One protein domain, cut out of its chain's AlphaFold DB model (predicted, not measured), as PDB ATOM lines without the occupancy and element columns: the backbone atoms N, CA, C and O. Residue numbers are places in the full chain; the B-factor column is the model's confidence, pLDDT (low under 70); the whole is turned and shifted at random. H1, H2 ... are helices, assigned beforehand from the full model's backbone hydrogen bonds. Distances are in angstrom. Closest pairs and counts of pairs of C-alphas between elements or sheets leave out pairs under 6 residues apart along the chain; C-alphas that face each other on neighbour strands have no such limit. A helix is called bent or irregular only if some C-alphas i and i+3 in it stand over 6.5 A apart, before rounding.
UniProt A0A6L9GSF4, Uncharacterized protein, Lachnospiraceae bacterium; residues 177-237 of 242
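This is residues 177 to 237 of the 242 residues of an uncharacterized protein of Lachnospiraceae bacterium (UniProt A0A6L9GSF4). One long helix, H1, makes the longest axis, and near its last residues a shorter helix, H3, is set about perpendicular to it, so that the two form a loose L with its corner near Glu 210 and Met 223. The chain goes round this corner through the small helix H2 and a short link, while residues 177 to 188, with no named element, fold back alongside H1, and residues 230 to 237 stick out as the free end of the shorter arm. The printed part has 61 residues with three named helices, in the order H1, H2, H3, and no named strand; the class is all helix. The whole is loose, with a radius of gyration of the C-alphas of 14.2 A, and elongated, spanning 44 by 24 by 16 A.

H1, the longest helix, holds residues 189 to 211 and measures 33.6 A from C-alpha 189 at (223.501, 260.385, 202.170) to C-alpha 211 at (217.460, 237.599, 226.051). H2 is residues 213 to 216, four residues from Gly 213 to Trp 216, 5.6 A from first to last C-alpha. H3 is residues 223 to 236, 20.2 A long, and ends with C-alpha 236 at (200.920, 233.444, 208.567). No helix is bent or irregular.

H1 touches no helix, but it is near H3. These two are close but not clearly touching, and their closest C-alphas, those of Glu 210 and Met 223, are 7.9 A apart. Their lines stand about perpendicular, at 78 degrees, and their centres are 17.6 A apart. H1 and H2 are also close but not clearly touching; their closest C-alphas, those of Met 209 and Leu 215, are 7.4 A apart. H2 and H3 are apart, but only just, with their closest C-alphas 8.3 A apart. In H1 and H3 each backbone O of residue i is within hydrogen-bond range of the N of residue i+4 inside the helix. H2 is too short for such a pair, but its one pair of O i and N i+3 is within range.

The two C-alphas farthest apart are those of Asn 188 and Gly 218, at 44.6 A, and the first and last printed C-alphas, those of Gln 177 and Val 237, are 26.5 A apart. Residues 230 to 237, of which 230 to 236 belong to H3, stand free; without them the body spans 45 by 15 by 14 A. The printed part has no cut. The link from H1 to H2 is tight, with one residue, and the link from H2 to H3 is short, with six residues. The mean pLDDT of the printed part is 82.0, and the model's confidence is low, under 70, at residues 177 to 182 and at residue 213.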
ATOM      1  N   GLN A 177     226.509 239.330 213.013       65.81
ATOM      2  CA  GLN A 177     225.193 238.913 213.518       65.81
ATOM      3  C   GLN A 177     224.062 238.984 212.465       65.81
ATOM      4  O   GLN A 177     222.892 238.858 212.809       65.81
ATOM      5  N   GLY A 178     224.377 239.167 211.176       61.38
ATOM      6  CA  GLY A 178     223.396 239.028 210.089       61.38
ATOM      7  C   GLY A 178     222.511 240.253 209.828       61.38
ATOM      8  O   GLY A 178     221.555 240.162 209.068       61.38
ATOM      9  N   TYR A 179     222.834 241.419 210.395       67.19
ATOM     10  CA  TYR A 179     222.050 242.656 210.225       67.19
ATOM     11  C   TYR A 179     222.386 243.458 208.954       67.19
ATOM     12  O   TYR A 179     221.932 244.590 208.804       67.19
ATOM     13  N   TYR A 180     223.192 242.895 208.044       67.75
ATOM     14  CA  TYR A 180     223.556 243.497 206.751       67.75
ATOM     15  C   TYR A 180     224.054 244.949 206.845       67.75
ATOM     16  O   TYR A 180     223.790 245.764 205.963       67.75
ATOM     17  N   LEU A 181     224.815 245.276 207.894       68.94
ATOM     18  CA  LEU A 181     225.311 246.634 208.157       68.94
ATOM     19  C   LEU A 181     226.193 247.212 207.037       68.94
ATOM     20  O   LEU A 181     226.402 248.418 206.995       68.94
ATOM     21  N   GLU A 182     226.714 246.386 206.132       67.06
ATOM     22  CA  GLU A 182     227.514 246.834 204.982       67.06
ATOM     23  C   GLU A 182     226.697 246.995 203.698       67.06
ATOM     24  O   GLU A 182     227.229 247.424 202.672       67.06
ATOM     25  N   HIS A 183     225.413 246.638 203.717       77.81
ATOM     26  CA  HIS A 183     224.596 246.724 202.526       77.81
ATOM     27  C   HIS A 183     224.230 248.180 202.236       77.81
ATOM     28  O   HIS A 183     223.674 248.901 203.067       77.81
ATOM     29  N   LEU A 184     224.536 248.619 201.019       78.12
ATOM     30  CA  LEU A 184     224.235 249.966 200.561       78.12
ATOM     31  C   LEU A 184     222.756 250.062 200.166       78.12
ATOM     32  O   LEU A 184     222.418 250.061 198.986       78.12
ATOM     33  N   PHE A 185     221.874 250.168 201.163       85.75
ATOM     34  CA  PHE A 185     220.426 250.302 200.954       85.75
ATOM     35  C   PHE A 185     220.030 251.595 200.223       85.75
ATOM     36  O   PHE A 185     218.943 251.692 199.661       85.75
ATOM     37  N   SER A 186     220.908 252.604 200.206       88.88
ATOM     38  CA  SER A 186     220.703 253.840 199.455       88.88
ATOM     39  C   SER A 186     222.033 254.483 199.071       88.88
ATOM     40  O   SER A 186     222.992 254.453 199.836       88.88
ATOM     41  N   LYS A 187     222.078 255.114 197.892       88.44
ATOM     42  CA  LYS A 187     223.203 255.960 197.450       88.44
ATOM     43  C   LYS A 187     223.069 257.418 197.914       88.44
ATOM     44  O   LYS A 187     224.000 258.198 197.754       88.44
ATOM     45  N   ASN A 188     221.913 257.804 198.458       94.88
ATOM     46  CA  ASN A 188     221.682 259.140 198.999       94.88
ATOM     47  C   ASN A 188     222.162 259.201 200.457       94.88
ATOM     48  O   ASN A 188     221.793 258.338 201.250       94.88
ATOM     49  N   TYR A 189     222.934 260.232 200.821       86.50
ATOM     50  CA  TYR A 189     223.501 260.385 202.170       86.50
ATOM     51  C   TYR A 189     222.442 260.363 203.288       86.50
ATOM     52  O   TYR A 189     222.605 259.673 204.293       86.50
ATOM     53  N   GLN A 190     221.330 261.078 203.108       92.06
ATOM     54  CA  GLN A 190     220.241 261.065 204.084       92.06
ATOM     55  C   GLN A 190     219.552 259.696 204.121       92.06
ATOM     56  O   GLN A 190     219.245 259.186 205.197       92.06
ATOM     57  N   GLY A 191     219.347 259.084 202.952       91.81
ATOM     58  CA  GLY A 191     218.757 257.753 202.830       91.81
ATOM     59  C   GLY A 191     219.570 256.683 203.556       91.81
ATOM     60  O   GLY A 191     219.016 255.952 204.373       91.81
ATOM     61  N   ILE A 192     220.884 256.619 203.323       89.06
ATOM     62  CA  ILE A 192     221.750 255.632 203.978       89.06
ATOM     63  C   ILE A 192     221.785 255.849 205.493       89.06
ATOM     64  O   ILE A 192     221.667 254.890 206.250       89.06
ATOM     65  N   LYS A 193     221.831 257.108 205.948       87.31
ATOM     66  CA  LYS A 193     221.770 257.455 207.372       87.31
ATOM     67  C   LYS A 193     220.470 256.968 208.022       87.31
ATOM     68  O   LYS A 193     220.513 256.344 209.079       87.31
ATOM     69  N   ASN A 194     219.329 257.190 207.369       91.69
ATOM     70  CA  ASN A 194     218.034 256.715 207.854       91.69
ATOM     71  C   ASN A 194     217.961 255.180 207.884       91.69
ATOM     72  O   ASN A 194     217.481 254.619 208.867       91.69
ATOM     73  N   HIS A 195     218.472 254.491 206.857       89.44
ATOM     74  CA  HIS A 195     218.552 253.027 206.860       89.44
ATOM     75  C   HIS A 195     219.389 252.502 208.028       89.44
ATOM     76  O   HIS A 195     218.949 251.581 208.711       89.44
ATOM     77  N   TYR A 196     220.541 253.116 208.317       86.31
ATOM     78  CA  TYR A 196     221.350 252.735 209.477       86.31
ATOM     79  C   TYR A 196     220.591 252.887 210.798       86.31
ATOM     80  O   TYR A 196     220.659 251.987 211.632       86.31
ATOM     81  N   TYR A 197     219.821 253.963 210.978       88.81
ATOM     82  CA  TYR A 197     218.986 254.122 212.173       88.81
ATOM     83  C   TYR A 197     217.916 253.033 212.295       88.81
ATOM     84  O   TYR A 197     217.723 252.482 213.377       88.81
ATOM     85  N   LEU A 198     217.257 252.668 211.194       89.81
ATOM     86  CA  LEU A 198     216.267 251.587 211.197       89.81
ATOM     87  C   LEU A 198     216.902 250.224 211.506       89.81
ATOM     88  O   LEU A 198     216.337 249.451 212.276       89.81
ATOM     89  N   ILE A 199     218.095 249.949 210.969       86.12
ATOM     90  CA  ILE A 199     218.853 248.729 211.282       86.12
ATOM     91  C   ILE A 199     219.226 248.695 212.768       86.12
ATOM     92  O   ILE A 199     219.075 247.658 213.405       86.12
ATOM     93  N   GLN A 200     219.659 249.821 213.345       84.44
ATOM     94  CA  GLN A 200     219.959 249.916 214.778       84.44
ATOM     95  C   GLN A 200     218.723 249.648 215.641       84.44
ATOM     96  O   GLN A 200     218.813 248.898 216.609       84.44
ATOM     97  N   ILE A 201     217.559 250.192 215.272       87.50
ATOM     98  CA  ILE A 201     216.287 249.893 215.947       87.50
ATOM     99  C   ILE A 201     215.973 248.395 215.869       87.50
ATOM    100  O   ILE A 201     215.688 247.780 216.896       87.50
ATOM    101  N   GLY A 202     216.088 247.795 214.682       86.12
ATOM    102  CA  GLY A 202     215.903 246.355 214.499       86.12
ATOM    103  C   GLY A 202     216.858 245.521 215.357       86.12
ATOM    104  O   GLY A 202     216.424 244.576 216.013       86.12
ATOM    105  N   HIS A 203     218.137 245.905 215.419       82.62
ATOM    106  CA  HIS A 203     219.153 245.226 216.230       82.62
ATOM    107  C   HIS A 203     218.859 245.318 217.730       82.62
ATOM    108  O   HIS A 203     218.985 244.320 218.435       82.62
ATOM    109  N   MET A 204     218.426 246.481 218.227       85.06
ATOM    110  CA  MET A 204     218.031 246.641 219.632       85.06
ATOM    111  C   MET A 204     216.852 245.734 219.995       85.06
ATOM    112  O   MET A 204     216.895 245.045 221.014       85.06
ATOM    113  N   ILE A 205     215.810 245.710 219.156       86.56
ATOM    114  CA  ILE A 205     214.629 244.862 219.371       86.56
ATOM    115  C   ILE A 205     215.040 243.387 219.382       86.56
ATOM    116  O   ILE A 205     214.664 242.656 220.297       86.56
ATOM    117  N   ALA A 206     215.862 242.968 218.416       82.12
ATOM    118  CA  ALA A 206     216.370 241.605 218.332       82.12
ATOM    119  C   ALA A 206     217.121 241.188 219.605       82.12
ATOM    120  O   ALA A 206     216.752 240.193 220.222       82.12
ATOM    121  N   GLN A 207     218.082 241.991 220.077       81.62
ATOM    122  CA  GLN A 207     218.836 241.691 221.303       81.62
ATOM    123  C   GLN A 207     217.931 241.503 222.531       81.62
ATOM    124  O   GLN A 207     218.177 240.624 223.361       81.62
ATOM    125  N   ILE A 208     216.872 242.308 222.661       85.38
ATOM    126  CA  ILE A 208     215.894 242.159 223.748       85.38
ATOM    127  C   ILE A 208     215.133 240.839 223.595       85.38
ATOM    128  O   ILE A 208     215.021 240.080 224.560       85.38
ATOM    129  N   MET A 209     214.642 240.542 222.390       82.56
ATOM    130  CA  MET A 209     213.917 239.301 222.103       82.56
ATOM    131  C   MET A 209     214.772 238.058 222.366       82.56
ATOM    132  O   MET A 209     214.267 237.068 222.886       82.56
ATOM    133  N   GLU A 210     216.064 238.101 222.044       78.12
ATOM    134  CA  GLU A 210     217.019 237.014 222.284       78.12
ATOM    135  C   GLU A 210     217.177 236.677 223.765       78.12
ATOM    136  O   GLU A 210     217.247 235.505 224.142       78.12
ATOM    137  N   ARG A 211     217.249 237.713 224.603       81.88
ATOM    138  CA  ARG A 211     217.460 237.599 226.051       81.88
ATOM    139  C   ARG A 211     216.172 237.311 226.814       81.88
ATOM    140  O   ARG A 211     216.226 236.970 227.996       81.88
ATOM    141  N   TRP A 212     215.020 237.430 226.163       80.69
ATOM    142  CA  TRP A 212     213.731 237.181 226.783       80.69
ATOM    143  C   TRP A 212     213.474 235.675 226.920       80.69
ATOM    144  O   TRP A 212     212.860 235.050 226.057       80.69
ATOM    145  N   GLY A 213     213.948 235.092 228.026       67.69
ATOM    146  CA  GLY A 213     213.926 233.644 228.281       67.69
ATOM    147  C   GLY A 213     212.574 232.980 228.002       67.69
ATOM    148  O   GLY A 213     212.527 232.004 227.262       67.69
ATOM    149  N   ARG A 214     211.470 233.589 228.456       76.12
ATOM    150  CA  ARG A 214     210.104 233.067 228.257       76.12
ATOM    151  C   ARG A 214     209.679 232.906 226.793       76.12
ATOM    152  O   ARG A 214     208.806 232.095 226.519       76.12
ATOM    153  N   LEU A 215     210.254 233.669 225.855       71.56
ATOM    154  CA  LEU A 215     209.914 233.554 224.426       71.56
ATOM    155  C   LEU A 215     210.523 232.301 223.788       71.56
ATOM    156  O   LEU A 215     210.012 231.822 222.781       71.56
ATOM    157  N   TRP A 216     211.608 231.783 224.364       79.44
ATOM    158  CA  TRP A 216     212.386 230.676 223.803       79.44
ATOM    159  C   TRP A 216     212.553 229.512 224.785       79.44
ATOM    160  O   TRP A 216     213.389 228.634 224.567       79.44
ATOM    161  N   GLU A 217     211.789 229.505 225.879       78.38
ATOM    162  CA  GLU A 217     211.814 228.449 226.887       78.38
ATOM    163  C   GLU A 217     211.498 227.090 226.239       78.38
ATOM    164  O   GLU A 217     210.530 226.938 225.497       78.38
ATOM    165  N   GLY A 218     212.367 226.102 226.475       76.81
ATOM    166  CA  GLY A 218     212.259 224.768 225.872       76.81
ATOM    167  C   GLY A 218     212.685 224.671 224.399       76.81
ATOM    168  O   GLY A 218     212.602 223.589 223.824       76.81
ATOM    169  N   MET A 219     213.166 225.758 223.778       75.19
ATOM    170  CA  MET A 219     213.564 225.783 222.366       75.19
ATOM    171  C   MET A 219     215.086 225.898 222.199       75.19
ATOM    172  O   MET A 219     215.674 226.969 222.359       75.19
ATOM    173  N   HIS A 220     215.731 224.809 221.777       75.88
ATOM    174  CA  HIS A 220     217.143 224.799 221.377       75.88
ATOM    175  C   HIS A 220     217.298 225.159 219.893       75.88
ATOM    176  O   HIS A 220     217.616 224.311 219.065       75.88
ATOM    177  N   LEU A 221     217.026 226.421 219.553       78.69
ATOM    178  CA  LEU A 221     217.176 226.948 218.192       78.69
ATOM    179  C   LEU A 221     218.346 227.923 218.087       78.69
ATOM    180  O   LEU A 221     218.613 228.691 219.017       78.69
ATOM    181  N   SER A 222     218.992 227.930 216.920       80.94
ATOM    182  CA  SER A 222     219.952 228.969 216.558       80.94
ATOM    183  C   SER A 222     219.261 230.327 216.402       80.94
ATOM    184  O   SER A 222     218.042 230.423 216.237       80.94
ATOM    185  N   MET A 223     220.059 231.392 216.427       74.75
ATOM    186  CA  MET A 223     219.595 232.759 216.199       74.75
ATOM    187  C   MET A 223     218.799 232.903 214.899       74.75
ATOM    188  O   MET A 223     217.653 233.340 214.908       74.75
ATOM    189  N   GLU A 224     219.362 232.447 213.789       79.44
ATOM    190  CA  GLU A 224     218.718 232.512 212.478       79.44
ATOM    191  C   GLU A 224     217.364 231.783 212.454       79.44
ATOM    192  O   GLU A 224     216.370 232.327 211.979       79.44
ATOM    193  N   GLN A 225     217.286 230.599 213.069       83.94
ATOM    194  CA  GLN A 225     216.046 229.819 213.154       83.94
ATOM    195  C   GLN A 225     214.955 230.529 213.966       83.94
ATOM    196  O   GLN A 225     213.775 230.462 213.616       83.94
ATOM    197  N   LYS A 226     215.335 231.221 215.047       83.94
ATOM    198  CA  LYS A 226     214.410 232.033 215.852       83.94
ATOM    199  C   LYS A 226     213.823 233.179 215.029       83.94
ATOM    200  O   LYS A 226     212.604 233.345 214.994       83.94
ATOM    201  N   HIS A 227     214.675 233.925 214.327       84.00
ATOM    202  CA  HIS A 227     214.251 235.033 213.466       84.00
ATOM    203  C   HIS A 227     213.380 234.563 212.295       84.00
ATOM    204  O   HIS A 227     212.364 235.191 211.998       84.00
ATOM    205  N   GLN A 228     213.715 233.424 211.689       86.19
ATOM    206  CA  GLN A 228     212.933 232.833 210.606       86.19
ATOM    207  C   GLN A 228     211.525 232.426 211.070       86.19
ATOM    208  O   GLN A 228     210.543 232.744 210.405       86.19
ATOM    209  N   LYS A 229     211.393 231.821 212.257       84.94
ATOM    210  CA  LYS A 229     210.077 231.508 212.842       84.94
ATOM    211  C   LYS A 229     209.228 232.748 213.111       84.94
ATOM    212  O   LYS A 229     208.011 232.704 212.932       84.94
ATOM    213  N   ILE A 230     209.845 233.843 213.558       84.62
ATOM    214  CA  ILE A 230     209.139 235.118 213.750       84.62
ATOM    215  C   ILE A 230     208.619 235.620 212.405       84.62
ATOM    216  O   ILE A 230     207.440 235.950 212.301       84.62
ATOM    217  N   LEU A 231     209.464 235.622 211.371       87.12
ATOM    218  CA  LEU A 231     209.073 236.029 210.025       87.12
ATOM    219  C   LEU A 231     207.895 235.195 209.503       87.12
ATOM    220  O   LEU A 231     206.894 235.760 209.066       87.12
ATOM    221  N   GLU A 232     207.985 233.871 209.609       88.12
ATOM    222  CA  GLU A 232     206.911 232.948 209.224       88.12
ATOM    223  C   GLU A 232     205.615 233.238 209.989       88.12
ATOM    224  O   GLU A 232     204.536 233.284 209.399       88.12
ATOM    225  N   SER A 233     205.709 233.510 211.292       85.50
ATOM    226  CA  SER A 233     204.547 233.844 212.125       85.50
ATOM    227  C   SER A 233     203.883 235.150 211.680       85.50
ATOM    228  O   SER A 233     202.661 235.209 211.576       85.50
ATOM    229  N   PHE A 234     204.675 236.178 211.361       85.06
ATOM    230  CA  PHE A 234     204.181 237.452 210.824       85.06
ATOM    231  C   PHE A 234     203.532 237.304 209.441       85.06
ATOM    232  O   PHE A 234     202.605 238.045 209.119       85.06
ATOM    233  N   GLN A 235     204.003 236.364 208.619       86.81
ATOM    234  CA  GLN A 235     203.423 236.077 207.303       86.81
ATOM    235  C   GLN A 235     202.139 235.242 207.397       86.81
ATOM    236  O   GLN A 235     201.247 235.394 206.563       86.81
ATOM    237  N   ALA A 236     202.036 234.371 208.403       85.19
ATOM    238  CA  ALA A 236     200.920 233.444 208.567       85.19
ATOM    239  C   ALA A 236     199.760 234.013 209.400       85.19
ATOM    240  O   ALA A 236     198.605 233.635 209.191       85.19
ATOM    241  N   VAL A 237     200.042 234.905 210.354       84.88
ATOM    242  CA  VAL A 237     199.052 235.402 211.315       84.88
ATOM    243  C   VAL A 237     198.805 236.887 211.097       84.88
ATOM    244  O   VAL A 237     199.697 237.721 211.231       84.88
TER     245      VAL A 237